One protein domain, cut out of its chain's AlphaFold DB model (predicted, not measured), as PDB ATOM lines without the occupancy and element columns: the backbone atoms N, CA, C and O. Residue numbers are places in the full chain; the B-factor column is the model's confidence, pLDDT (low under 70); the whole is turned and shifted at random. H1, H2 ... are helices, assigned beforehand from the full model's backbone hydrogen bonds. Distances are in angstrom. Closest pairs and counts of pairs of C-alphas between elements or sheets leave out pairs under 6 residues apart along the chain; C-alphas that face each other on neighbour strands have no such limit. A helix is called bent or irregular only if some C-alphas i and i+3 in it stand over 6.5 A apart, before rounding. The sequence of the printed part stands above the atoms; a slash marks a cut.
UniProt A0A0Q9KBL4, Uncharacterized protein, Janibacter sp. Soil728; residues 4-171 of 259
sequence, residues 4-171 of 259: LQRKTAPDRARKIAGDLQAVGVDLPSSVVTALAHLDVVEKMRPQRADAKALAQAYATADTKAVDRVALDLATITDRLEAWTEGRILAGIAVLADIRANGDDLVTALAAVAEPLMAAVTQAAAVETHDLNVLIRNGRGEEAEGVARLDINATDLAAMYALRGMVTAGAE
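AT A GLANCE: This is residues 4 to 171 of the 259 residues of an uncharacterized protein of Janibacter sp. Soil728 (UniProt A0A0Q9KBL4). The model is a wide V of helices: one arm is the long bent helix H5, with H3 alongside its part H5b and H4 folded back on H5a at the tip; the other arm is the bent helix H6, with H9 running back past both its parts and the hairpin of H7 and H8 as a head at the far end. H2 sits between the arms, touching H5b and H9. The printed part has 168 residues with nine named helices, H1 to H9 in order, and no named strand; the class is all helix. It is extended, with a radius of gyration of the C-alphas of 26.2 A and spans of 91 by 34 by 26 A.

IN THESE COORDINATES: H1 is residues 4 to 7, 5.2 A long, from C-alpha 4 at (203.327, 224.712, 144.692). H2 is residues 9 to 22, 19.6 A; H3 is residues 29 to 43, 21.1 A; H4 is residues 53 to 59, 9.8 A. H5, residues 63 to 100, was assigned as one helix by its hydrogen bonds but is bent, with C-alphas 74 and 77 7.6 A apart: H5a is residues 63 to 74, 16.1 A, and H5b residues 77 to 100, 34.6 A, their lines at a steep tilt of 58 degrees. C-alpha 100 is at (192.210, 239.660, 132.615). H6, residues 102 to 125, likewise assigned as one helix by its hydrogen bonds, is bent, with C-alphas 112 and 115 6.7 A apart: H6a is residues 102 to 112, 15.4 A, and H6b residues 115 to 125, 15.5 A, at a steep tilt of 56 degrees. H7 is residues 131 to 136, 8.6 A; H8 is residues 140 to 147, 10.4 A; H9 is residues 149 to 166, 25.6 A, ending at (192.372, 230.526, 130.972).

HOW THE PARTS SIT: H1 only just touches H5b, with 3 pairs of C-alphas within 8 A, the closest being Lys 7 and Ile 88 at 6.1 A. H2 touches H5b with residues 9 to 13 alone, closest C-alphas Pro 10 and Gly 91, 4.0 A, and H9 with residues 16 to 20 alone, closest Ile 16 and Met 165, 7.0 A. H3 touches H5b at a shallow tilt of 11 degrees, opposite ways, closest C-alphas Ala 34 and Val 94, 5.2 A. H4 and H5a form a hairpin, closest C-alphas Ala 57 and Val 66, 5.1 A. H9 touches H6a at a shallow tilt of 11 degrees, opposite ways, closest C-alphas Gly 102 and Val 166, 5.8 A, and H6b at a steep tilt of 46 degrees, closest Leu 116 and Asn 152, 5.6 A. H8 touches H6b, about perpendicular at 77 degrees, closest C-alphas Ala 123 and Val 146, 5.2 A. H7 and H8 form a hairpin, closest C-alphas Leu 131 and Ala 143, 5.4 A. H4 and H7 are apart. Every O i to N i+4 pair is within hydrogen-bond range in H2, H3, H4, H5a, H5b, H6a, H6b, H7, H8 and H9; H1 is too short for such a pair.

THE WHOLE: The C-alphas farthest apart, of Ala 61 and Asn 137, are 91.2 A apart. Residues 59 to 64 stand free. The printed part has no cut and no long link. No printed residue is under 70 in pLDDT; the mean of the printed part is 95.4.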
ATOM      1  N   LEU A   4     203.052 225.521 145.883       75.81
ATOM      2  CA  LEU A   4     203.327 224.712 144.692       75.81
ATOM      3  C   LEU A   4     202.789 225.373 143.409       75.81
ATOM      4  O   LEU A   4     203.462 225.385 142.379       75.81
ATOM      5  N   GLN A   5     201.598 225.977 143.478       81.38
ATOM      6  CA  GLN A   5     201.014 226.712 142.353       81.38
ATOM      7  C   GLN A   5     201.820 227.968 142.004       81.38
ATOM      8  O   GLN A   5     201.919 228.306 140.829       81.38
ATOM      9  N   ARG A   6     202.414 228.637 143.003       85.81
ATOM     10  CA  ARG A   6     203.335 229.765 142.781       85.81
ATOM     11  C   ARG A   6     204.591 229.321 142.037       85.81
ATOM     12  O   ARG A   6     204.907 229.885 141.000       85.81
ATOM     13  N   LYS A   7     205.265 228.273 142.521       89.81
ATOM     14  CA  LYS A   7     206.530 227.790 141.936       89.81
ATOM     15  C   LYS A   7     206.412 227.359 140.472       89.81
ATOM     16  O   LYS A   7     207.370 227.495 139.724       89.81
ATOM     17  N   THR A   8     205.244 226.863 140.073       93.88
ATOM     18  CA  THR A   8     204.965 226.394 138.704       93.88
ATOM     19  C   THR A   8     204.341 227.462 137.803       93.88
ATOM     20  O   THR A   8     204.026 227.174 136.651       93.88
ATOM     21  N   ALA A   9     204.146 228.694 138.291       95.00
ATOM     22  CA  ALA A   9     203.495 229.755 137.525       95.00
ATOM     23  C   ALA A   9     204.170 230.055 136.169       95.00
ATOM     24  O   ALA A   9     203.433 230.134 135.186       95.00
ATOM     25  N   PRO A  10     205.515 230.148 136.057       97.31
ATOM     26  CA  PRO A  10     206.176 230.398 134.772       97.31
ATOM     27  C   PRO A  10     205.897 229.306 133.734       97.31
ATOM     28  O   PRO A  10     205.495 229.598 132.609       97.31
ATOM     29  N   ASP A  11     206.039 228.040 134.130       97.12
ATOM     30  CA  ASP A  11     205.860 226.903 133.222       97.12
ATOM     31  C   ASP A  11     204.389 226.771 132.798       97.12
ATOM     32  O   ASP A  11     204.087 226.510 131.636       97.12
ATOM     33  N   ARG A  12     203.454 227.025 133.724       96.69
ATOM     34  CA  ARG A  12     202.015 227.064 133.424       96.69
ATOM     35  C   ARG A  12     201.656 228.196 132.468       96.69
ATOM     36  O   ARG A  12     200.871 227.963 131.557       96.69
ATOM     37  N   ALA A  13     202.212 229.390 132.668       97.44
ATOM     38  CA  ALA A  13     201.978 230.530 131.788       97.44
ATOM     39  C   ALA A  13     202.415 230.219 130.352       97.44
ATOM     40  O   ALA A  13     201.629 230.387 129.422       97.44
ATOM     41  N   ARG A  14     203.628 229.672 130.184       98.00
ATOM     42  CA  ARG A  14     204.132 229.238 128.874       98.00
ATOM     43  C   ARG A  14     203.283 228.138 128.262       98.00
ATOM     44  O   ARG A  14     202.990 228.209 127.075       98.00
ATOM     45  N   LYS A  15     202.880 227.143 129.057       97.62
ATOM     46  CA  LYS A  15     202.030 226.054 128.570       97.62
ATOM     47  C   LYS A  15     200.705 226.591 128.031       97.62
ATOM     48  O   LYS A  15     200.351 226.260 126.913       97.62
ATOM     49  N   ILE A  16     200.006 227.440 128.786       98.06
ATOM     50  CA  ILE A  16     198.718 228.002 128.351       98.06
ATOM     51  C   ILE A  16     198.895 228.840 127.081       98.06
ATOM     52  O   ILE A  16     198.138 228.667 126.134       98.06
ATOM     53  N   ALA A  17     199.908 229.709 127.045       98.06
ATOM     54  CA  ALA A  17     200.209 230.522 125.871       98.06
ATOM     55  C   ALA A  17     200.522 229.663 124.633       98.06
ATOM     56  O   ALA A  17     199.979 229.910 123.561       98.06
ATOM     57  N   GLY A  18     201.349 228.626 124.797       98.31
ATOM     58  CA  GLY A  18     201.689 227.688 123.732       98.31
ATOM     59  C   GLY A  18     200.490 226.867 123.259       98.31
ATOM     60  O   GLY A  18     200.308 226.720 122.057       98.31
ATOM     61  N   ASP A  19     199.648 226.389 124.178       98.25
ATOM     62  CA  ASP A  19     198.434 225.635 123.847       98.25
ATOM     63  C   ASP A  19     197.426 226.507 123.075       98.25
ATOM     64  O   ASP A  19     196.845 226.035 122.103       98.25
ATOM     65  N   LEU A  20     197.249 227.781 123.461       98.31
ATOM     66  CA  LEU A  20     196.407 228.748 122.736       98.31
ATOM     67  C   LEU A  20     196.912 228.967 121.306       98.31
ATOM     68  O   LEU A  20     196.151 228.841 120.349       98.31
ATOM     69  N   GLN A  21     198.208 229.232 121.151       97.94
ATOM     70  CA  GLN A  21     198.811 229.438 119.835       97.94
ATOM     71  C   GLN A  21     198.762 228.174 118.969       97.94
ATOM     72  O   GLN A  21     198.523 228.265 117.767       97.94
ATOM     73  N   ALA A  22     198.950 226.992 119.565       97.94
ATOM     74  CA  ALA A  22     198.894 225.715 118.857       97.94
ATOM     75  C   ALA A  22     197.517 225.441 118.234       97.94
ATOM     76  O   ALA A  22     197.440 224.755 117.217       97.94
ATOM     77  N   VAL A  23     196.449 226.000 118.810       97.12
ATOM     78  CA  VAL A  23     195.084 225.899 118.267       97.12
ATOM     79  C   VAL A  23     194.656 227.130 117.468       97.12
ATOM     80  O   VAL A  23     193.485 227.274 117.134       97.12
ATOM     81  N   GLY A  24     195.606 228.007 117.131       97.38
ATOM     82  CA  GLY A  24     195.374 229.171 116.279       97.38
ATOM     83  C   GLY A  24     194.717 230.359 116.982       97.38
ATOM     84  O   GLY A  24     194.181 231.229 116.303       97.38
ATOM     85  N   VAL A  25     194.743 230.415 118.318       98.12
ATOM     86  CA  VAL A  25     194.272 231.583 119.072       98.12
ATOM     87  C   VAL A  25     195.420 232.567 119.268       98.12
ATOM     88  O   VAL A  25     196.423 232.264 119.922       98.12
ATOM     89  N   ASP A  26     195.248 233.771 118.725       97.81
ATOM     90  CA  ASP A  26     196.192 234.867 118.903       97.81
ATOM     91  C   ASP A  26     196.200 235.367 120.352       97.81
ATOM     92  O   ASP A  26     195.162 235.561 120.990       97.81
ATOM     93  N   LEU A  27     197.402 235.600 120.879       97.75
ATOM     94  CA  LEU A  27     197.571 236.119 122.230       97.75
ATOM     95  C   LEU A  27     197.389 237.644 122.248       97.75
ATOM     96  O   LEU A  27     197.996 238.335 121.423       97.75
ATOM     97  N   PRO A  28     196.655 238.195 123.232       98.06
ATOM     98  CA  PRO A  28     196.590 239.634 123.449       98.06
ATOM     99  C   PRO A  28     197.984 240.252 123.614       98.06
ATOM    100  O   PRO A  28     198.885 239.657 124.214       98.06
ATOM    101  N   SER A  29     198.162 241.483 123.133       97.75
ATOM    102  CA  SER A  29     199.457 242.183 123.157       97.75
ATOM    103  C   SER A  29     200.029 242.362 124.570       97.75
ATOM    104  O   SER A  29     201.249 242.317 124.749       97.75
ATOM    105  N   SER A  30     199.170 242.502 125.584       97.62
ATOM    106  CA  SER A  30     199.572 242.520 126.996       97.62
ATOM    107  C   SER A  30     200.209 241.195 127.422       97.62
ATOM    108  O   SER A  30     201.316 241.197 127.956       97.62
ATOM    109  N   VAL A  31     199.586 240.059 127.083       98.19
ATOM    110  CA  VAL A  31     200.106 238.713 127.377       98.19
ATOM    111  C   VAL A  31     201.449 238.489 126.681       98.19
ATOM    112  O   VAL A  31     202.392 238.002 127.306       98.19
ATOM    113  N   VAL A  32     201.576 238.896 125.414       98.31
ATOM    114  CA  VAL A  32     202.846 238.822 124.666       98.31
ATOM    115  C   VAL A  32     203.936 239.655 125.344       98.31
ATOM    116  O   VAL A  32     205.065 239.191 125.505       98.31
ATOM    117  N   THR A  33     203.601 240.862 125.801       98.31
ATOM    118  CA  THR A  33     204.537 241.743 126.517       98.31
ATOM    119  C   THR A  33     204.976 241.133 127.850       98.31
ATOM    120  O   THR A  33     206.168 241.133 128.170       98.31
ATOM    121  N   ALA A  34     204.046 240.553 128.612       98.19
ATOM    122  CA  ALA A  34     204.347 239.882 129.871       98.19
ATOM    123  C   ALA A  34     205.232 238.638 129.668       98.19
ATOM    124  O   ALA A  34     206.170 238.412 130.435       98.19
ATOM    125  N   LEU A  35     204.991 237.860 128.605       98.44
ATOM    126  CA  LEU A  35     205.842 236.729 128.220       98.44
ATOM    127  C   LEU A  35     207.254 237.183 127.843       98.44
ATOM    128  O   LEU A  35     208.226 236.593 128.310       98.44
ATOM    129  N   ALA A  36     207.379 238.266 127.073       98.38
ATOM    130  CA  ALA A  36     208.678 238.841 126.740       98.38
ATOM    131  C   ALA A  36     209.431 239.314 127.996       98.38
ATOM    132  O   ALA A  36     210.645 239.138 128.102       98.38
ATOM    133  N   HIS A  37     208.726 239.865 128.988       98.19
ATOM    134  CA  HIS A  37     209.334 240.211 130.271       98.19
ATOM    135  C   HIS A  37     209.810 238.970 131.042       98.19
ATOM    136  O   HIS A  37     210.932 238.957 131.553       98.19
ATOM    137  N   LEU A  38     209.009 237.900 131.075       98.25
ATOM    138  CA  LEU A  38     209.421 236.620 131.653       98.25
ATOM    139  C   LEU A  38     210.673 236.058 130.952       98.25
ATOM    140  O   LEU A  38     211.594 235.612 131.636       98.25
ATOM    141  N   ASP A  39     210.757 236.140 129.620       98.38
ATOM    142  CA  ASP A  39     211.949 235.734 128.858       98.38
ATOM    143  C   ASP A  39     213.202 236.510 129.293       98.38
ATOM    144  O   ASP A  39     214.286 235.932 129.412       98.38
ATOM    145  N   VAL A  40     213.077 237.821 129.529       98.25
ATOM    146  CA  VAL A  40     214.186 238.658 130.011       98.25
ATOM    147  C   VAL A  40     214.650 238.193 131.389       98.25
ATOM    148  O   VAL A  40     215.846 237.973 131.585       98.25
ATOM    149  N   VAL A  41     213.723 237.974 132.326       97.88
ATOM    150  CA  VAL A  41     214.052 237.502 133.681       97.88
ATOM    151  C   VAL A  41     214.728 236.129 133.641       97.88
ATOM    152  O   VAL A  41     215.723 235.906 134.331       97.88
ATOM    153  N   GLU A  42     214.253 235.204 132.807       96.81
ATOM    154  CA  GLU A  42     214.866 233.877 132.675       96.81
ATOM    155  C   GLU A  42     216.285 233.940 132.093       96.81
ATOM    156  O   GLU A  42     217.173 233.230 132.572       96.81
ATOM    157  N   LYS A  43     216.539 234.840 131.134       97.56
ATOM    158  CA  LYS A  43     217.883 235.081 130.574       97.56
ATOM    159  C   LYS A  43     218.855 235.699 131.581       97.56
ATOM    160  O   LYS A  43     220.060 235.513 131.443       97.56
ATOM    161  N   MET A  44     218.355 236.386 132.608       96.69
ATOM    162  CA  MET A  44     219.166 236.978 133.679       96.69
ATOM    163  C   MET A  44     219.637 235.973 134.743       96.69
ATOM    164  O   MET A  44     220.163 236.391 135.777       96.69
ATOM    165  N   ARG A  45     219.457 234.661 134.529       96.25
ATOM    166  CA  ARG A  45     219.852 233.633 135.498       96.25
ATOM    167  C   ARG A  45     221.317 233.807 135.934       96.25
ATOM    168  O   ARG A  45     222.211 233.703 135.092       96.25
ATOM    169  N   PRO A  46     221.586 234.004 137.241       94.56
ATOM    170  CA  PRO A  46     222.948 234.085 137.753       94.56
ATOM    171  C   PRO A  46     223.753 232.830 137.411       94.56
ATOM    172  O   PRO A  46     223.285 231.704 137.602       94.56
ATOM    173  N   GLN A  47     224.974 233.026 136.917       90.31
ATOM    174  CA  GLN A  47     225.912 231.942 136.643       90.31
ATOM    175  C   GLN A  47     226.898 231.809 137.797       90.31
ATOM    176  O   GLN A  47     227.433 232.798 138.295       90.31
ATOM    177  N   ARG A  48     227.137 230.570 138.223       84.31
ATOM    178  CA  ARG A  48     228.138 230.278 139.245       84.31
ATOM    179  C   ARG A  48     229.529 230.372 138.619       84.31
ATOM    180  O   ARG A  48     229.781 229.721 137.607       84.31
ATOM    181  N   ALA A  49     230.418 231.144 139.238       82.44
ATOM    182  CA  ALA A  49     231.832 231.145 138.876       82.44
ATOM    183  C   ALA A  49     232.443 229.743 139.070       82.44
ATOM    184  O   ALA A  49     232.041 229.004 139.973       82.44
ATOM    185  N   ASP A  50     233.416 229.378 138.231       84.00
ATOM    186  CA  ASP A  50     234.143 228.112 138.370       84.00
ATOM    187  C   ASP A  50     234.791 228.017 139.764       84.00
ATOM    188  O   ASP A  50     235.353 228.987 140.275       84.00
ATOM    189  N   ALA A  51     234.749 226.831 140.375       75.06
ATOM    190  CA  ALA A  51     235.375 226.554 141.664       75.06
ATOM    191  C   ALA A  51     236.885 226.859 141.660       75.06
ATOM    192  O   ALA A  51     237.453 227.171 142.706       75.06
ATOM    193  N   LYS A  52     237.536 226.809 140.489       89.38
ATOM    194  CA  LYS A  52     238.955 227.159 140.321       89.38
ATOM    195  C   LYS A  52     239.208 228.638 140.014       89.38
ATOM    196  O   LYS A  52     240.358 229.067 140.109       89.38
ATOM    197  N   ALA A  53     238.176 229.423 139.697       89.62
ATOM    198  CA  ALA A  53     238.327 230.822 139.293       89.62
ATOM    199  C   ALA A  53     238.986 231.676 140.387       89.62
ATOM    200  O   ALA A  53     239.799 232.546 140.087       89.62
ATOM    201  N   LEU A  54     238.694 231.392 141.662       89.12
ATOM    202  CA  LEU A  54     239.284 232.130 142.779       89.12
ATOM    203  C   LEU A  54     240.783 231.827 142.928       89.12
ATOM    204  O   LEU A  54     241.587 232.741 143.082       89.12
ATOM    205  N   ALA A  55     241.175 230.553 142.812       89.75
ATOM    206  CA  ALA A  55     242.581 230.154 142.850       89.75
ATOM    207  C   ALA A  55     243.379 230.756 141.679       89.75
ATOM    208  O   ALA A  55     244.509 231.202 141.863       89.75
ATOM    209  N   GLN A  56     242.778 230.827 140.486       92.31
ATOM    210  CA  GLN A  56     243.377 231.478 139.316       92.31
ATOM    211  C   GLN A  56     243.528 232.996 139.503       92.31
ATOM    212  O   GLN A  56     244.556 233.561 139.130       92.31
ATOM    213  N   ALA A  57     242.547 233.659 140.122       91.25
ATOM    214  CA  ALA A  57     242.639 235.082 140.443       91.25
ATOM    215  C   ALA A  57     243.792 235.369 141.426       91.25
ATOM    216  O   ALA A  57     244.588 236.275 141.190       91.25
ATOM    217  N   TYR A  58     243.970 234.539 142.462       92.19
ATOM    218  CA  TYR A  58     245.129 234.651 143.358       92.19
ATOM    219  C   TYR A  58     246.461 234.382 142.647       92.19
ATOM    220  O   TYR A  58     247.434 235.090 142.891       92.19
ATOM    221  N   ALA A  59     246.509 233.402 141.738       93.69
ATOM    222  CA  ALA A  59     247.720 233.074 140.983       93.69
ATOM    223  C   ALA A  59     248.188 234.209 140.050       93.69
ATOM    224  O   ALA A  59     249.372 234.292 139.736       93.69
ATOM    225  N   THR A  60     247.276 235.085 139.621       93.25
ATOM    226  CA  THR A  60     247.582 236.249 138.768       93.25
ATOM    227  C   THR A  60     247.831 237.537 139.559       93.25
ATOM    228  O   THR A  60     248.164 238.554 138.958       93.25
ATOM    229  N   ALA A  61     247.698 237.497 140.892       90.31
ATOM    230  CA  ALA A  61     247.815 238.649 141.790       90.31
ATOM    231  C   ALA A  61     246.902 239.846 141.427       90.31
ATOM    232  O   ALA A  61     247.170 240.978 141.832       90.31
ATOM    233  N   ASP A  62     245.804 239.608 140.700       92.56
ATOM    234  CA  ASP A  62     244.796 240.627 140.395       92.56
ATOM    235  C   ASP A  62     243.775 240.708 141.537       92.56
ATOM    236  O   ASP A  62     242.812 239.941 141.614       92.56
ATOM    237  N   THR A  63     243.983 241.663 142.443       90.75
ATOM    238  CA  THR A  63     243.126 241.870 143.619       90.75
ATOM    239  C   THR A  63     241.683 242.211 143.252       90.75
ATOM    240  O   THR A  63     240.762 241.742 143.916       90.75
ATOM    241  N   LYS A  64     241.448 242.933 142.147       92.50
ATOM    242  CA  LYS A  64     240.086 243.233 141.677       92.50
ATOM    243  C   LYS A  64     239.391 241.977 141.165       92.50
ATOM    244  O   LYS A  64     238.188 241.809 141.374       92.50
ATOM    245  N   ALA A  65     240.126 241.094 140.489       90.19
ATOM    246  CA  ALA A  65     239.587 239.806 140.070       90.19
ATOM    247  C   ALA A  65     239.271 238.906 141.273       90.19
ATOM    248  O   ALA A  65     238.212 238.279 141.269       90.19
ATOM    249  N   VAL A  66     240.134 238.881 142.295       90.94
ATOM    250  CA  VAL A  66     239.899 238.141 143.546       90.94
ATOM    251  C   VAL A  66     238.617 238.621 144.225       90.94
ATOM    252  O   VAL A  66     237.734 237.801 144.470       90.94
ATOM    253  N   ASP A  67     238.470 239.930 144.454       92.94
ATOM    254  CA  ASP A  67     237.302 240.496 145.140       92.94
ATOM    255  C   ASP A  67     236.003 240.221 144.377       92.94
ATOM    256  O   ASP A  67     235.002 239.808 144.964       92.94
ATOM    257  N   ARG A  68     236.019 240.382 143.047       90.38
ATOM    258  CA  ARG A  68     234.859 240.094 142.194       90.38
ATOM    259  C   ARG A  68     234.450 238.622 142.267       90.38
ATOM    260  O   ARG A  68     233.272 238.338 142.459       90.38
ATOM    261  N   VAL A  69     235.398 237.690 142.123       90.81
ATOM    262  CA  VAL A  69     235.098 236.246 142.169       90.81
ATOM    263  C   VAL A  69     234.657 235.824 143.571       90.81
ATOM    264  O   VAL A  69     233.727 235.031 143.698       90.81
ATOM    265  N   ALA A  70     235.277 236.363 144.624       90.25
ATOM    266  CA  ALA A  70     234.881 236.102 146.003       90.25
ATOM    267  C   ALA A  70     233.458 236.607 146.288       90.25
ATOM    268  O   ALA A  70     232.657 235.865 146.857       90.25
ATOM    269  N   LEU A  71     233.114 237.820 145.840       90.81
ATOM    270  CA  LEU A  71     231.764 238.371 145.963       90.81
ATOM    271  C   LEU A  71     230.740 237.545 145.175       90.81
ATOM    272  O   LEU A  71     229.672 237.234 145.703       90.81
ATOM    273  N   ASP A  72     231.057 237.153 143.939       90.50
ATOM    274  CA  ASP A  72     230.185 236.293 143.135       90.50
ATOM    275  C   ASP A  72     229.942 234.944 143.828       90.50
ATOM    276  O   ASP A  72     228.798 234.511 143.939       90.50
ATOM    277  N   LEU A  73     230.990 234.295 144.352       89.75
ATOM    278  CA  LEU A  73     230.870 233.028 145.081       89.75
ATOM    279  C   LEU A  73     230.091 233.172 146.395       89.75
ATOM    280  O   LEU A  73     229.327 232.271 146.735       89.75
ATOM    281  N   ALA A  74     230.266 234.283 147.113       90.62
ATOM    282  CA  ALA A  74     229.570 234.546 148.369       90.62
ATOM    283  C   ALA A  74     228.077 234.847 148.165       90.62
ATOM    284  O   ALA A  74     227.259 234.457 148.991       90.62
ATOM    285  N   THR A  75     227.714 235.513 147.063       93.88
ATOM    286  CA  THR A  75     226.343 236.002 146.817       93.88
ATOM    287  C   THR A  75     225.523 235.130 145.864       93.88
ATOM    288  O   THR A  75     224.341 235.402 145.651       93.88
ATOM    289  N   ILE A  76     226.108 234.089 145.258       93.50
ATOM    290  CA  ILE A  76     225.431 233.305 144.211       93.50
ATOM    291  C   ILE A  76     224.124 232.660 144.685       93.50
ATOM    292  O   ILE A  76     223.161 232.641 143.921       93.50
ATOM    293  N   THR A  77     224.067 232.157 145.924       93.62
ATOM    294  CA  THR A  77     222.858 231.528 146.481       93.62
ATOM    295  C   THR A  77     221.719 232.541 146.571       93.62
ATOM    296  O   THR A  77     220.682 232.328 145.948       93.62
ATOM    297  N   ASP A  78     221.947 233.685 147.221       95.69
ATOM    298  CA  ASP A  78     220.942 234.745 147.381       95.69
ATOM    299  C   ASP A  78     220.478 235.294 146.026       95.69
ATOM    300  O   ASP A  78     219.290 235.523 145.798       95.69
ATOM    301  N   ARG A  79     221.405 235.454 145.073       95.81
ATOM    302  CA  ARG A  79     221.075 235.881 143.706       95.81
ATOM    303  C   ARG A  79     220.205 234.856 142.984       95.81
ATOM    304  O   ARG A  79     219.294 235.253 142.261       95.81
ATOM    305  N   LEU A  80     220.475 233.557 143.140       96.12
ATOM    306  CA  LEU A  80     219.663 232.490 142.545       96.12
ATOM    307  C   LEU A  80     218.271 232.410 143.179       96.12
ATOM    308  O   LEU A  80     217.296 232.182 142.461       96.12
ATOM    309  N   GLU A  81     218.160 232.619 144.488       95.81
ATOM    310  CA  GLU A  81     216.872 232.687 145.183       95.81
ATOM    311  C   GLU A  81     216.057 233.901 144.728       95.81
ATOM    312  O   GLU A  81     214.910 233.746 144.307       95.81
ATOM    313  N   ALA A  82     216.671 235.087 144.699       96.75
ATOM    314  CA  ALA A  82     216.041 236.307 144.201       96.75
ATOM    315  C   ALA A  82     215.630 236.182 142.724       96.75
ATOM    316  O   ALA A  82     214.531 236.586 142.349       96.75
ATOM    317  N   TRP A  83     216.478 235.574 141.888       97.56
ATOM    318  CA  TRP A  83     216.139 235.262 140.499       97.56
ATOM    319  C   TRP A  83     214.948 234.303 140.404       97.56
ATOM    320  O   TRP A  83     214.053 234.516 139.589       97.56
ATOM    321  N   THR A  84     214.904 233.270 141.249       96.94
ATOM    322  CA  THR A  84     213.798 232.304 141.273       96.94
ATOM    323  C   THR A  84     212.482 232.981 141.657       96.94
ATOM    324  O   THR A  84     211.477 232.765 140.979       96.94
ATOM    325  N   GLU A  85     212.473 233.831 142.689       96.81
ATOM    326  CA  GLU A  85     211.267 234.580 143.068       96.81
ATOM    327  C   GLU A  85     210.878 235.594 141.985       96.81
ATOM    328  O   GLU A  85     209.709 235.672 141.615       96.81
ATOM    329  N   GLY A  86     211.845 236.304 141.392       97.81
ATOM    330  CA  GLY A  86     211.600 237.210 140.266       97.81
ATOM    331  C   GLY A  86     210.965 236.498 139.068       97.81
ATOM    332  O   GLY A  86     209.979 236.980 138.507       97.81
ATOM    333  N   ARG A  87     211.464 235.304 138.720       98.12
ATOM    334  CA  ARG A  87     210.888 234.441 137.676       98.12
ATOM    335  C   ARG A  87     209.449 234.051 138.017       98.12
ATOM    336  O   ARG A  87     208.578 234.135 137.156       98.12
ATOM    337  N   ILE A  88     209.187 233.646 139.263       98.06
ATOM    338  CA  ILE A  88     207.838 233.300 139.739       98.06
ATOM    339  C   ILE A  88     206.890 234.496 139.611       98.06
ATOM    340  O   ILE A  88     205.797 234.337 139.070       98.06
ATOM    341  N   LEU A  89     207.296 235.683 140.067       97.75
ATOM    342  CA  LEU A  89     206.483 236.900 139.994       97.75
ATOM    343  C   LEU A  89     206.162 237.287 138.545       97.75
ATOM    344  O   LEU A  89     205.004 237.573 138.244       97.75
ATOM    345  N   ALA A  90     207.140 237.210 137.638       97.88
ATOM    346  CA  ALA A  90     206.914 237.442 136.211       97.88
ATOM    347  C   ALA A  90     205.923 236.426 135.611       97.88
ATOM    348  O   ALA A  90     205.007 236.803 134.884       97.88
ATOM    349  N   GLY A  91     206.031 235.141 135.974       97.88
ATOM    350  CA  GLY A  91     205.062 234.119 135.566       97.88
ATOM    351  C   GLY A  91     203.649 234.369 136.107       97.88
ATOM    352  O   GLY A  91     202.665 234.166 135.399       97.88
ATOM    353  N   ILE A  92     203.527 234.846 137.350       97.19
ATOM    354  CA  ILE A  92     202.238 235.234 137.942       97.19
ATOM    355  C   ILE A  92     201.622 236.415 137.187       97.19
ATOM    356  O   ILE A  92     200.415 236.393 136.956       97.19
ATOM    357  N   ALA A  93     202.425 237.403 136.783       97.75
ATOM    358  CA  ALA A  93     201.954 238.537 135.992       97.75
ATOM    359  C   ALA A  93     201.373 238.083 134.643       97.75
ATOM    360  O   ALA A  93     200.261 238.472 134.304       97.75
ATOM    361  N   VAL A  94     202.043 237.162 133.941       98.31
ATOM    362  CA  VAL A  94     201.515 236.588 132.689       98.31
ATOM    363  C   VAL A  94     200.172 235.886 132.924       98.31
ATOM    364  O   VAL A  94     199.221 236.089 132.174       98.31
ATOM    365  N   LEU A  95     200.060 235.071 133.981       97.56
ATOM    366  CA  LEU A  95     198.794 234.405 134.319       97.56
ATOM    367  C   LEU A  95     197.689 235.400 134.693       97.56
ATOM    368  O   LEU A  95     196.516 235.118 134.448       97.56
ATOM    369  N   ALA A  96     198.036 236.526 135.317       96.50
ATOM    370  CA  ALA A  96     197.085 237.587 135.618       96.50
ATOM    371  C   ALA A  96     196.575 238.246 134.330       96.50
ATOM    372  O   ALA A  96     195.363 238.384 134.183       96.50
ATOM    373  N   ASP A  97     197.460 238.542 133.375       97.88
ATOM    374  CA  ASP A  97     197.078 239.104 132.076       97.88
ATOM    375  C   ASP A  97     196.218 238.135 131.255       97.88
ATOM    376  O   ASP A  97     195.224 238.556 130.662       97.88
ATOM    377  N   ILE A  98     196.532 236.833 131.267       97.75
ATOM    378  CA  ILE A  98     195.691 235.804 130.628       97.75
ATOM    379  C   ILE A  98     194.278 235.818 131.223       97.75
ATOM    380  O   ILE A  98     193.302 235.804 130.481       97.75
ATOM    381  N   ARG A  99     194.150 235.882 132.555       95.62
ATOM    382  CA  ARG A  99     192.836 235.929 133.218       95.62
ATOM    383  C   ARG A  99     192.091 237.231 132.949       95.62
ATOM    384  O   ARG A  99     190.878 237.199 132.789       95.62
ATOM    385  N   ALA A 100     192.800 238.357 132.907       96.56
ATOM    386  CA  ALA A 100     192.210 239.660 132.615       96.56
ATOM    387  C   ALA A 100     191.610 239.715 131.201       96.56
ATOM    388  O   ALA A 100     190.605 240.383 130.997       96.56
ATOM    389  N   ASN A 101     192.186 238.963 130.259       97.50
ATOM    390  CA  ASN A 101     191.675 238.794 128.897       97.50
ATOM    391  C   ASN A 101     190.877 237.486 128.736       97.50
ATOM    392  O   ASN A 101     190.741 236.968 127.628       97.50
ATOM    393  N   GLY A 102     190.390 236.914 129.842       96.25
ATOM    394  CA  GLY A 102     189.807 235.578 129.863       96.25
ATOM    395  C   GLY A 102     188.613 235.438 128.924       96.25
ATOM    396  O   GLY A 102     188.584 234.501 128.138       96.25
ATOM    397  N   ASP A 103     187.669 236.379 128.955       95.94
ATOM    398  CA  ASP A 103     186.449 236.308 128.139       95.94
ATOM    399  C   ASP A 103     186.733 236.417 126.631       95.94
ATOM    400  O   ASP A 103     186.155 235.665 125.841       95.94
ATOM    401  N   ASP A 104     187.669 237.278 126.229       97.19
ATOM    402  CA  ASP A 104     188.088 237.414 124.828       97.19
ATOM    403  C   ASP A 104     188.774 236.132 124.337       97.19
ATOM    404  O   ASP A 104     188.463 235.614 123.262       97.19
ATOM    405  N   LEU A 105     189.654 235.556 125.164       98.12
ATOM    406  CA  LEU A 105     190.303 234.275 124.882       98.12
ATOM    407  C   LEU A 105     189.296 233.117 124.829       98.12
ATOM    408  O   LEU A 105     189.414 232.250 123.965       98.12
ATOM    409  N   VAL A 106     188.290 233.092 125.712       98.06
ATOM    410  CA  VAL A 106     187.205 232.099 125.651       98.06
ATOM    411  C   VAL A 106     186.393 232.262 124.370       98.06
ATOM    412  O   VAL A 106     186.048 231.257 123.758       98.06
ATOM    413  N   THR A 107     186.130 233.492 123.935       97.81
ATOM    414  CA  THR A 107     185.408 233.767 122.685       97.81
ATOM    415  C   THR A 107     186.193 233.269 121.469       97.81
ATOM    416  O   THR A 107     185.630 232.598 120.605       97.81
ATOM    417  N   ALA A 108     187.505 233.512 121.425       97.94
ATOM    418  CA  ALA A 108     188.367 232.986 120.368       97.94
ATOM    419  C   ALA A 108     188.419 231.446 120.379       97.94
ATOM    420  O   ALA A 108     188.290 230.811 119.334       97.94
ATOM    421  N   LEU A 109     188.528 230.830 121.562       98.25
ATOM    422  CA  LEU A 109     188.459 229.374 121.712       98.25
ATOM    423  C   LEU A 109     187.103 228.802 121.288       98.25
ATOM    424  O   LEU A 109     187.060 227.720 120.708       98.25
ATOM    425  N   ALA A 110     186.003 229.513 121.548       98.31
ATOM    426  CA  ALA A 110     184.666 229.087 121.151       98.31
ATOM    427  C   ALA A 110     184.555 228.948 119.626       98.31
ATOM    428  O   ALA A 110     184.011 227.953 119.157       98.31
ATOM    429  N   ALA A 111     185.138 229.879 118.865       98.12
ATOM    430  CA  ALA A 111     185.166 229.814 117.402       98.12
ATOM    431  C   ALA A 111     185.935 228.586 116.875       98.12
ATOM    432  O   ALA A 111     185.559 228.007 115.858       98.12
ATOM    433  N   VAL A 112     186.985 228.150 117.582       97.94
ATOM    434  CA  VAL A 112     187.726 226.915 117.257       97.94
ATOM    435  C   VAL A 112     186.938 225.667 117.674       97.94
ATOM    436  O   VAL A 112     186.938 224.659 116.968       97.94
ATOM    437  N   ALA A 113     186.241 225.721 118.809       98.44
ATOM    438  CA  ALA A 113     185.467 224.602 119.342       98.44
ATOM    439  C   ALA A 113     184.153 224.352 118.581       98.44
ATOM    440  O   ALA A 113     183.698 223.212 118.521       98.44
ATOM    441  N   GLU A 114     183.535 225.379 117.998       98.50
ATOM    442  CA  GLU A 114     182.254 225.295 117.285       98.50
ATOM    443  C   GLU A 114     182.207 224.221 116.181       98.50
ATOM    444  O   GLU A 114     181.314 223.367 116.241       98.50
ATOM    445  N   PRO A 115     183.157 224.153 115.223       98.38
ATOM    446  CA  PRO A 115     183.159 223.084 114.224       98.38
ATOM    447  C   PRO A 115     183.334 221.689 114.844       98.38
ATOM    448  O   PRO A 115     182.735 220.727 114.360       98.38
ATOM    449  N   LEU A 116     184.088 221.562 115.943       98.38
ATOM    450  CA  LEU A 116     184.241 220.293 116.664       98.38
ATOM    451  C   LEU A 116     182.932 219.883 117.352       98.38
ATOM    452  O   LEU A 116     182.520 218.729 117.247       98.38
ATOM    453  N   MET A 117     182.241 220.825 118.006       98.62
ATOM    454  CA  MET A 117     180.925 220.589 118.610       98.62
ATOM    455  C   MET A 117     179.902 220.155 117.557       98.62
ATOM    456  O   MET A 117     179.157 219.201 117.794       98.62
ATOM    457  N   ALA A 118     179.886 220.803 116.388       98.38
ATOM    458  CA  ALA A 118     179.003 220.438 115.284       98.38
ATOM    459  C   ALA A 118     179.290 219.016 114.773       98.38
ATOM    460  O   ALA A 118     178.365 218.209 114.667       98.38
ATOM    461  N   ALA A 119     180.562 218.677 114.541       98.06
ATOM    462  CA  ALA A 119     180.964 217.352 114.073       98.06
ATOM    463  C   ALA A 119     180.634 216.244 115.089       98.06
ATOM    464  O   ALA A 119     180.083 215.205 114.720       98.06
ATOM    465  N   VAL A 120     180.911 216.470 116.380       98.31
ATOM    466  CA  VAL A 120     180.560 215.528 117.458       98.31
ATOM    467  C   VAL A 120     179.044 215.359 117.563       98.31
ATOM    468  O   VAL A 120     178.565 214.234 117.691       98.31
ATOM    469  N   THR A 121     178.280 216.449 117.466       98.25
ATOM    470  CA  THR A 121     176.810 216.409 117.532       98.25
ATOM    471  C   THR A 121     176.219 215.618 116.367       98.25
ATOM    472  O   THR A 121     175.372 214.751 116.585       98.25
ATOM    473  N   GLN A 122     176.696 215.860 115.141       97.38
ATOM    474  CA  GLN A 122     176.265 215.121 113.952       97.38
ATOM    475  C   GLN A 122     176.586 213.628 114.072       97.38
ATOM    476  O   GLN A 122     175.696 212.796 113.909       97.38
ATOM    477  N   ALA A 123     177.823 213.278 114.430       97.19
ATOM    478  CA  ALA A 123     178.232 211.885 114.592       97.19
ATOM    479  C   ALA A 123     177.468 211.176 115.727       97.19
ATOM    480  O   ALA A 123     177.114 210.005 115.600       97.19
ATOM    481  N   ALA A 124     177.156 211.864 116.829       96.50
ATOM    482  CA  ALA A 124     176.379 211.299 117.934       96.50
ATOM    483  C   ALA A 124     174.916 210.996 117.560       96.50
ATOM    484  O   ALA A 124     174.333 210.050 118.106       96.50
ATOM    485  N   ALA A 125     174.344 211.773 116.633       95.06
ATOM    486  CA  ALA A 125     172.986 211.597 116.121       95.06
ATOM    487  C   ALA A 125     172.848 210.419 115.140       95.06
ATOM    488  O   ALA A 125     171.728 209.997 114.849       95.06
ATOM    489  N   VAL A 126     173.962 209.859 114.655       95.88
ATOM    490  CA  VAL A 126     173.940 208.669 113.800       95.88
ATOM    491  C   VAL A 126     173.392 207.468 114.582       95.88
ATOM    492  O   VAL A 126     173.834 207.158 115.695       95.88
ATOM    493  N   GLU A 127     172.422 206.783 113.970       91.19
ATOM    494  CA  GLU A 127     171.688 205.648 114.546       91.19
ATOM    495  C   GLU A 127     172.609 204.476 114.913       91.19
ATOM    496  O   GLU A 127     172.440 203.844 115.956       91.19
ATOM    497  N   THR A 128     173.616 204.211 114.078       92.88
ATOM    498  CA  THR A 128     174.610 203.157 114.290       92.88
ATOM    499  C   THR A 128     176.026 203.697 114.151       92.88
ATOM    500  O   THR A 128     176.346 204.403 113.203       92.88
ATOM    501  N   HIS A 129     176.903 203.327 115.082       93.94
ATOM    502  CA  HIS A 129     178.338 203.623 114.993       93.94
ATOM    503  C   HIS A 129     179.144 202.481 114.353       93.94
ATOM    504  O   HIS A 129     180.371 202.513 114.357       93.94
ATOM    505  N   ASP A 130     178.472 201.478 113.776       95.19
ATOM    506  CA  ASP A 130     179.129 200.439 112.978       95.19
ATOM    507  C   ASP A 130     179.438 200.957 111.564       95.19
ATOM    508  O   ASP A 130     178.560 201.054 110.699       95.19
ATOM    509  N   LEU A 131     180.719 201.246 111.320       95.25
ATOM    510  CA  LEU A 131     181.215 201.738 110.035       95.25
ATOM    511  C   LEU A 131     180.884 200.798 108.868       95.25
ATOM    512  O   LEU A 131     180.577 201.272 107.776       95.25
ATOM    513  N   ASN A 132     180.891 199.475 109.073       95.50
ATOM    514  CA  ASN A 132     180.579 198.532 107.997       95.50
ATOM    515  C   ASN A 132     179.113 198.635 107.572       95.50
ATOM    516  O   ASN A 132     178.810 198.521 106.384       95.50
ATOM    517  N   VAL A 133     178.206 198.851 108.530       96.88
ATOM    518  CA  VAL A 133     176.778 199.043 108.248       96.88
ATOM    519  C   VAL A 133     176.562 200.347 107.485       96.88
ATOM    520  O   VAL A 133     175.866 200.346 106.469       96.88
ATOM    521  N   LEU A 134     177.200 201.439 107.913       96.62
ATOM    522  CA  LEU A 134     177.090 202.737 107.239       96.62
ATOM    523  C   LEU A 134     177.618 202.680 105.797       96.62
ATOM    524  O   LEU A 134     176.923 203.107 104.875       96.62
ATOM    525  N   ILE A 135     178.796 202.080 105.585       95.88
ATOM    526  CA  ILE A 135     179.416 201.954 104.256       95.88
ATOM    527  C   ILE A 135     178.557 201.093 103.323       95.88
ATOM    528  O   ILE A 135     178.291 201.496 102.191       95.88
ATOM    529  N   ARG A 136     178.075 199.929 103.785       96.44
ATOM    530  CA  ARG A 136     177.219 199.048 102.966       96.44
ATOM    531  C   ARG A 136     175.903 199.711 102.564       96.44
ATOM    532  O   ARG A 136     175.406 199.436 101.477       96.44
ATOM    533  N   ASN A 137     175.371 200.593 103.408       96.31
ATOM    534  CA  ASN A 137     174.138 201.335 103.147       96.31
ATOM    535  C   ASN A 137     174.359 202.624 102.330       96.31
ATOM    536  O   ASN A 137     173.417 203.392 102.151       96.31
ATOM    537  N   GLY A 138     175.583 202.896 101.859       95.31
ATOM    538  CA  GLY A 138     175.904 204.100 101.084       95.31
ATOM    539  C   GLY A 138     175.932 205.400 101.900       95.31
ATOM    540  O   GLY A 138     175.974 206.480 101.316       95.31
ATOM    541  N   ARG A 139     175.939 205.325 103.239       97.06
ATOM    542  CA  ARG A 139     175.960 206.482 104.159       97.06
ATOM    543  C   ARG A 139     177.401 206.938 104.429       97.06
ATOM    544  O   ARG A 139     177.868 206.921 105.565       97.06
ATOM    545  N   GLY A 140     178.127 207.286 103.364       95.31
ATOM    546  CA  GLY A 140     179.568 207.578 103.408       95.31
ATOM    547  C   GLY A 140     179.949 208.771 104.292       95.31
ATOM    548  O   GLY A 140     180.886 208.664 105.077       95.31
ATOM    549  N   GLU A 141     179.193 209.868 104.223       95.62
ATOM    550  CA  GLU A 141     179.444 211.074 105.031       95.62
ATOM    551  C   GLU A 141     179.282 210.802 106.534       95.62
ATOM    552  O   GLU A 141     180.097 211.226 107.352       95.62
ATOM    553  N   GLU A 142     178.270 210.021 106.912       96.38
ATOM    554  CA  GLU A 142     178.077 209.613 108.304       96.38
ATOM    555  C   GLU A 142     179.167 208.649 108.771       96.38
ATOM    556  O   GLU A 142     179.644 208.768 109.898       96.38
ATOM    557  N   ALA A 143     179.593 207.717 107.910       96.44
ATOM    558  CA  ALA A 143     180.711 206.828 108.211       96.44
ATOM    559  C   ALA A 143     181.994 207.628 108.475       96.44
ATOM    560  O   ALA A 143     182.714 207.330 109.425       96.44
ATOM    561  N   GLU A 144     182.259 208.670 107.684       96.81
ATOM    562  CA  GLU A 144     183.379 209.578 107.925       96.81
ATOM    563  C   GLU A 144     183.232 210.328 109.256       96.81
ATOM    564  O   GLU A 144     184.180 210.369 110.044       96.81
ATOM    565  N   GLY A 145     182.047 210.874 109.543       96.56
ATOM    566  CA  GLY A 145     181.768 211.560 110.807       96.56
ATOM    567  C   GLY A 145     182.000 210.664 112.027       96.56
ATOM    568  O   GLY A 145     182.670 211.069 112.978       96.56
ATOM    569  N   VAL A 146     181.517 209.419 111.978       97.31
ATOM    570  CA  VAL A 146     181.727 208.416 113.034       97.31
ATOM    571  C   VAL A 146     183.198 208.013 113.135       97.31
ATOM    572  O   VAL A 146     183.719 207.909 114.241       97.31
ATOM    573  N   ALA A 147     183.901 207.841 112.013       97.44
ATOM    574  CA  ALA A 147     185.320 207.482 112.015       97.44
ATOM    575  C   ALA A 147     186.214 208.574 112.633       97.44
ATOM    576  O   ALA A 147     187.248 208.265 113.221       97.44
ATOM    577  N   ARG A 148     185.819 209.851 112.523       97.75
ATOM    578  CA  ARG A 148     186.539 210.994 113.114       97.75
ATOM    579  C   ARG A 148     186.089 211.345 114.535       97.75
ATOM    580  O   ARG A 148     186.687 212.227 115.152       97.75
ATOM    581  N   LEU A 149     185.055 210.685 115.058       97.25
ATOM    582  CA  LEU A 149     184.418 211.044 116.327       97.25
ATOM    583  C   LEU A 149     185.405 211.073 117.502       97.25
ATOM    584  O   LEU A 149     185.386 212.029 118.273       97.25
ATOM    585  N   ASP A 150     186.287 210.078 117.613       97.12
ATOM    586  CA  ASP A 150     187.261 209.995 118.711       97.12
ATOM    587  C   ASP A 150     188.229 211.180 118.725       97.12
ATOM    588  O   ASP A 150     188.498 211.758 119.782       97.12
ATOM    589  N   ILE A 151     188.719 211.574 117.546       97.56
ATOM    590  CA  ILE A 151     189.631 212.710 117.386       97.56
ATOM    591  C   ILE A 151     188.885 214.003 117.721       97.56
ATOM    592  O   ILE A 151     189.309 214.735 118.611       97.56
ATOM    593  N   ASN A 152     187.718 214.228 117.109       98.00
ATOM    594  CA  ASN A 152     186.936 215.447 117.325       98.00
ATOM    595  C   ASN A 152     186.523 215.620 118.796       98.00
ATOM    596  O   ASN A 152     186.583 216.722 119.336       98.00
ATOM    597  N   ALA A 153     186.120 214.537 119.467       98.00
ATOM    598  CA  ALA A 153     185.778 214.561 120.886       98.00
ATOM    599  C   ALA A 153     187.004 214.814 121.776       98.00
ATOM    600  O   ALA A 153     186.897 215.505 122.790       98.00
ATOM    601  N   THR A 154     188.166 214.269 121.417       97.75
ATOM    602  CA  THR A 154     189.413 214.493 122.161       97.75
ATOM    603  C   THR A 154     189.866 215.944 122.038       97.75
ATOM    604  O   THR A 154     190.151 216.581 123.055       97.75
ATOM    605  N   ASP A 155     189.843 216.496 120.827       98.00
ATOM    606  CA  ASP A 155     190.199 217.891 120.571       98.00
ATOM    607  C   ASP A 155     189.212 218.843 121.255       98.00
ATOM    608  O   ASP A 155     189.619 219.796 121.920       98.00
ATOM    609  N   LEU A 156     187.908 218.545 121.208       98.38
ATOM    610  CA  LEU A 156     186.896 219.329 121.919       98.38
ATOM    611  C   LEU A 156     187.108 219.298 123.442       98.38
ATOM    612  O   LEU A 156     187.005 220.327 124.111       98.38
ATOM    613  N   ALA A 157     187.449 218.140 124.012       98.12
ATOM    614  CA  ALA A 157     187.786 218.042 125.431       98.12
ATOM    615  C   ALA A 157     189.045 218.850 125.784       98.12
ATOM    616  O   ALA A 157     189.086 219.487 126.841       98.12
ATOM    617  N   ALA A 158     190.043 218.882 124.895       97.25
ATOM    618  CA  ALA A 158     191.209 219.743 125.049       97.25
ATOM    619  C   ALA A 158     190.820 221.232 125.029       97.25
ATOM    620  O   ALA A 158     191.345 221.995 125.843       97.25
ATOM    621  N   MET A 159     189.851 221.642 124.198       98.25
ATOM    622  CA  MET A 159     189.346 223.024 124.178       98.25
ATOM    623  C   MET A 159     188.685 223.404 125.506       98.25
ATOM    624  O   MET A 159     188.977 224.461 126.066       98.25
ATOM    625  N   TYR A 160     187.857 222.523 126.075       98.25
ATOM    626  CA  TYR A 160     187.267 222.751 127.398       98.25
ATOM    627  C   TYR A 160     188.317 222.805 128.516       98.25
ATOM    628  O   TYR A 160     188.211 223.638 129.422       98.25
ATOM    629  N   ALA A 161     189.345 221.957 128.452       97.38
ATOM    630  CA  ALA A 161     190.452 221.988 129.404       97.38
ATOM    631  C   ALA A 161     191.245 223.302 129.301       97.38
ATOM    632  O   ALA A 161     191.556 223.914 130.325       97.38
ATOM    633  N   LEU A 162     191.525 223.766 128.079       97.88
ATOM    634  CA  LEU A 162     192.214 225.028 127.824       97.88
ATOM    635  C   LEU A 162     191.400 226.224 128.318       97.88
ATOM    636  O   LEU A 162     191.943 227.069 129.032       97.88
ATOM    637  N   ARG A 163     190.085 226.231 128.071       98.06
ATOM    638  CA  ARG A 163     189.164 227.215 128.652       98.06
ATOM    639  C   ARG A 163     189.286 227.256 130.173       98.06
ATOM    640  O   ARG A 163     189.516 228.322 130.731       98.06
ATOM    641  N   GLY A 164     189.224 226.100 130.838       96.75
ATOM    642  CA  GLY A 164     189.361 226.013 132.296       96.75
ATOM    643  C   GLY A 164     190.707 226.523 132.829       96.75
ATOM    644  O   GLY A 164     190.772 227.040 133.946       96.75
ATOM    645  N   MET A 165     191.783 226.423 132.043       96.19
ATOM    646  CA  MET A 165     193.081 227.003 132.401       96.19
ATOM    647  C   MET A 165     193.097 228.531 132.270       96.19
ATOM    648  O   MET A 165     193.645 229.200 133.151       96.19
ATOM    649  N   VAL A 166     192.491 229.076 131.212       96.44
ATOM    650  CA  VAL A 166     192.372 230.526 130.972       96.44
ATOM    651  C   VAL A 166     191.478 231.183 132.024       96.44
ATOM    652  O   VAL A 166     191.843 232.200 132.608       96.44
ATOM    653  N   THR A 167     190.354 230.551 132.358       95.88
ATOM    654  CA  THR A 167     189.385 231.035 133.352       95.88
ATOM    655  C   THR A 167     189.633 230.444 134.740       95.88
ATOM    656  O   THR A 167     188.700 230.246 135.520       95.88
ATOM    657  N   ALA A 168     190.879 230.089 135.062       92.38
ATOM    658  CA  ALA A 168     191.197 229.411 136.313       92.38
ATOM    659  C   ALA A 168     190.743 230.231 137.534       92.38
ATOM    660  O   ALA A 168     191.242 231.333 137.769       92.38
ATOM    661  N   GLY A 169     189.856 229.645 138.342       88.62
ATOM    662  CA  GLY A 169     189.247 230.284 139.513       88.62
ATOM    663  C   GLY A 169     187.856 230.870 139.262       88.62
ATOM    664  O   GLY A 169     187.216 231.282 140.222       88.62
ATOM    665  N   ALA A 170     187.379 230.882 138.016       92.19
ATOM    666  CA  ALA A 170     185.997 231.209 137.703       92.19
ATOM    667  C   ALA A 170     185.065 230.028 138.023       92.19
ATOM    668  O   ALA A 170     185.456 228.861 137.926       92.19
ATOM    669  N   GLU A 171     183.824 230.339 138.377       92.69
ATOM    670  CA  GLU A 171     182.786 229.347 138.639       92.69
ATOM    671  C   GLU A 171     181.866 229.225 137.422       92.69
ATOM    672  O   GLU A 171     181.419 230.227 136.876       92.69
TER     673      GLU A 171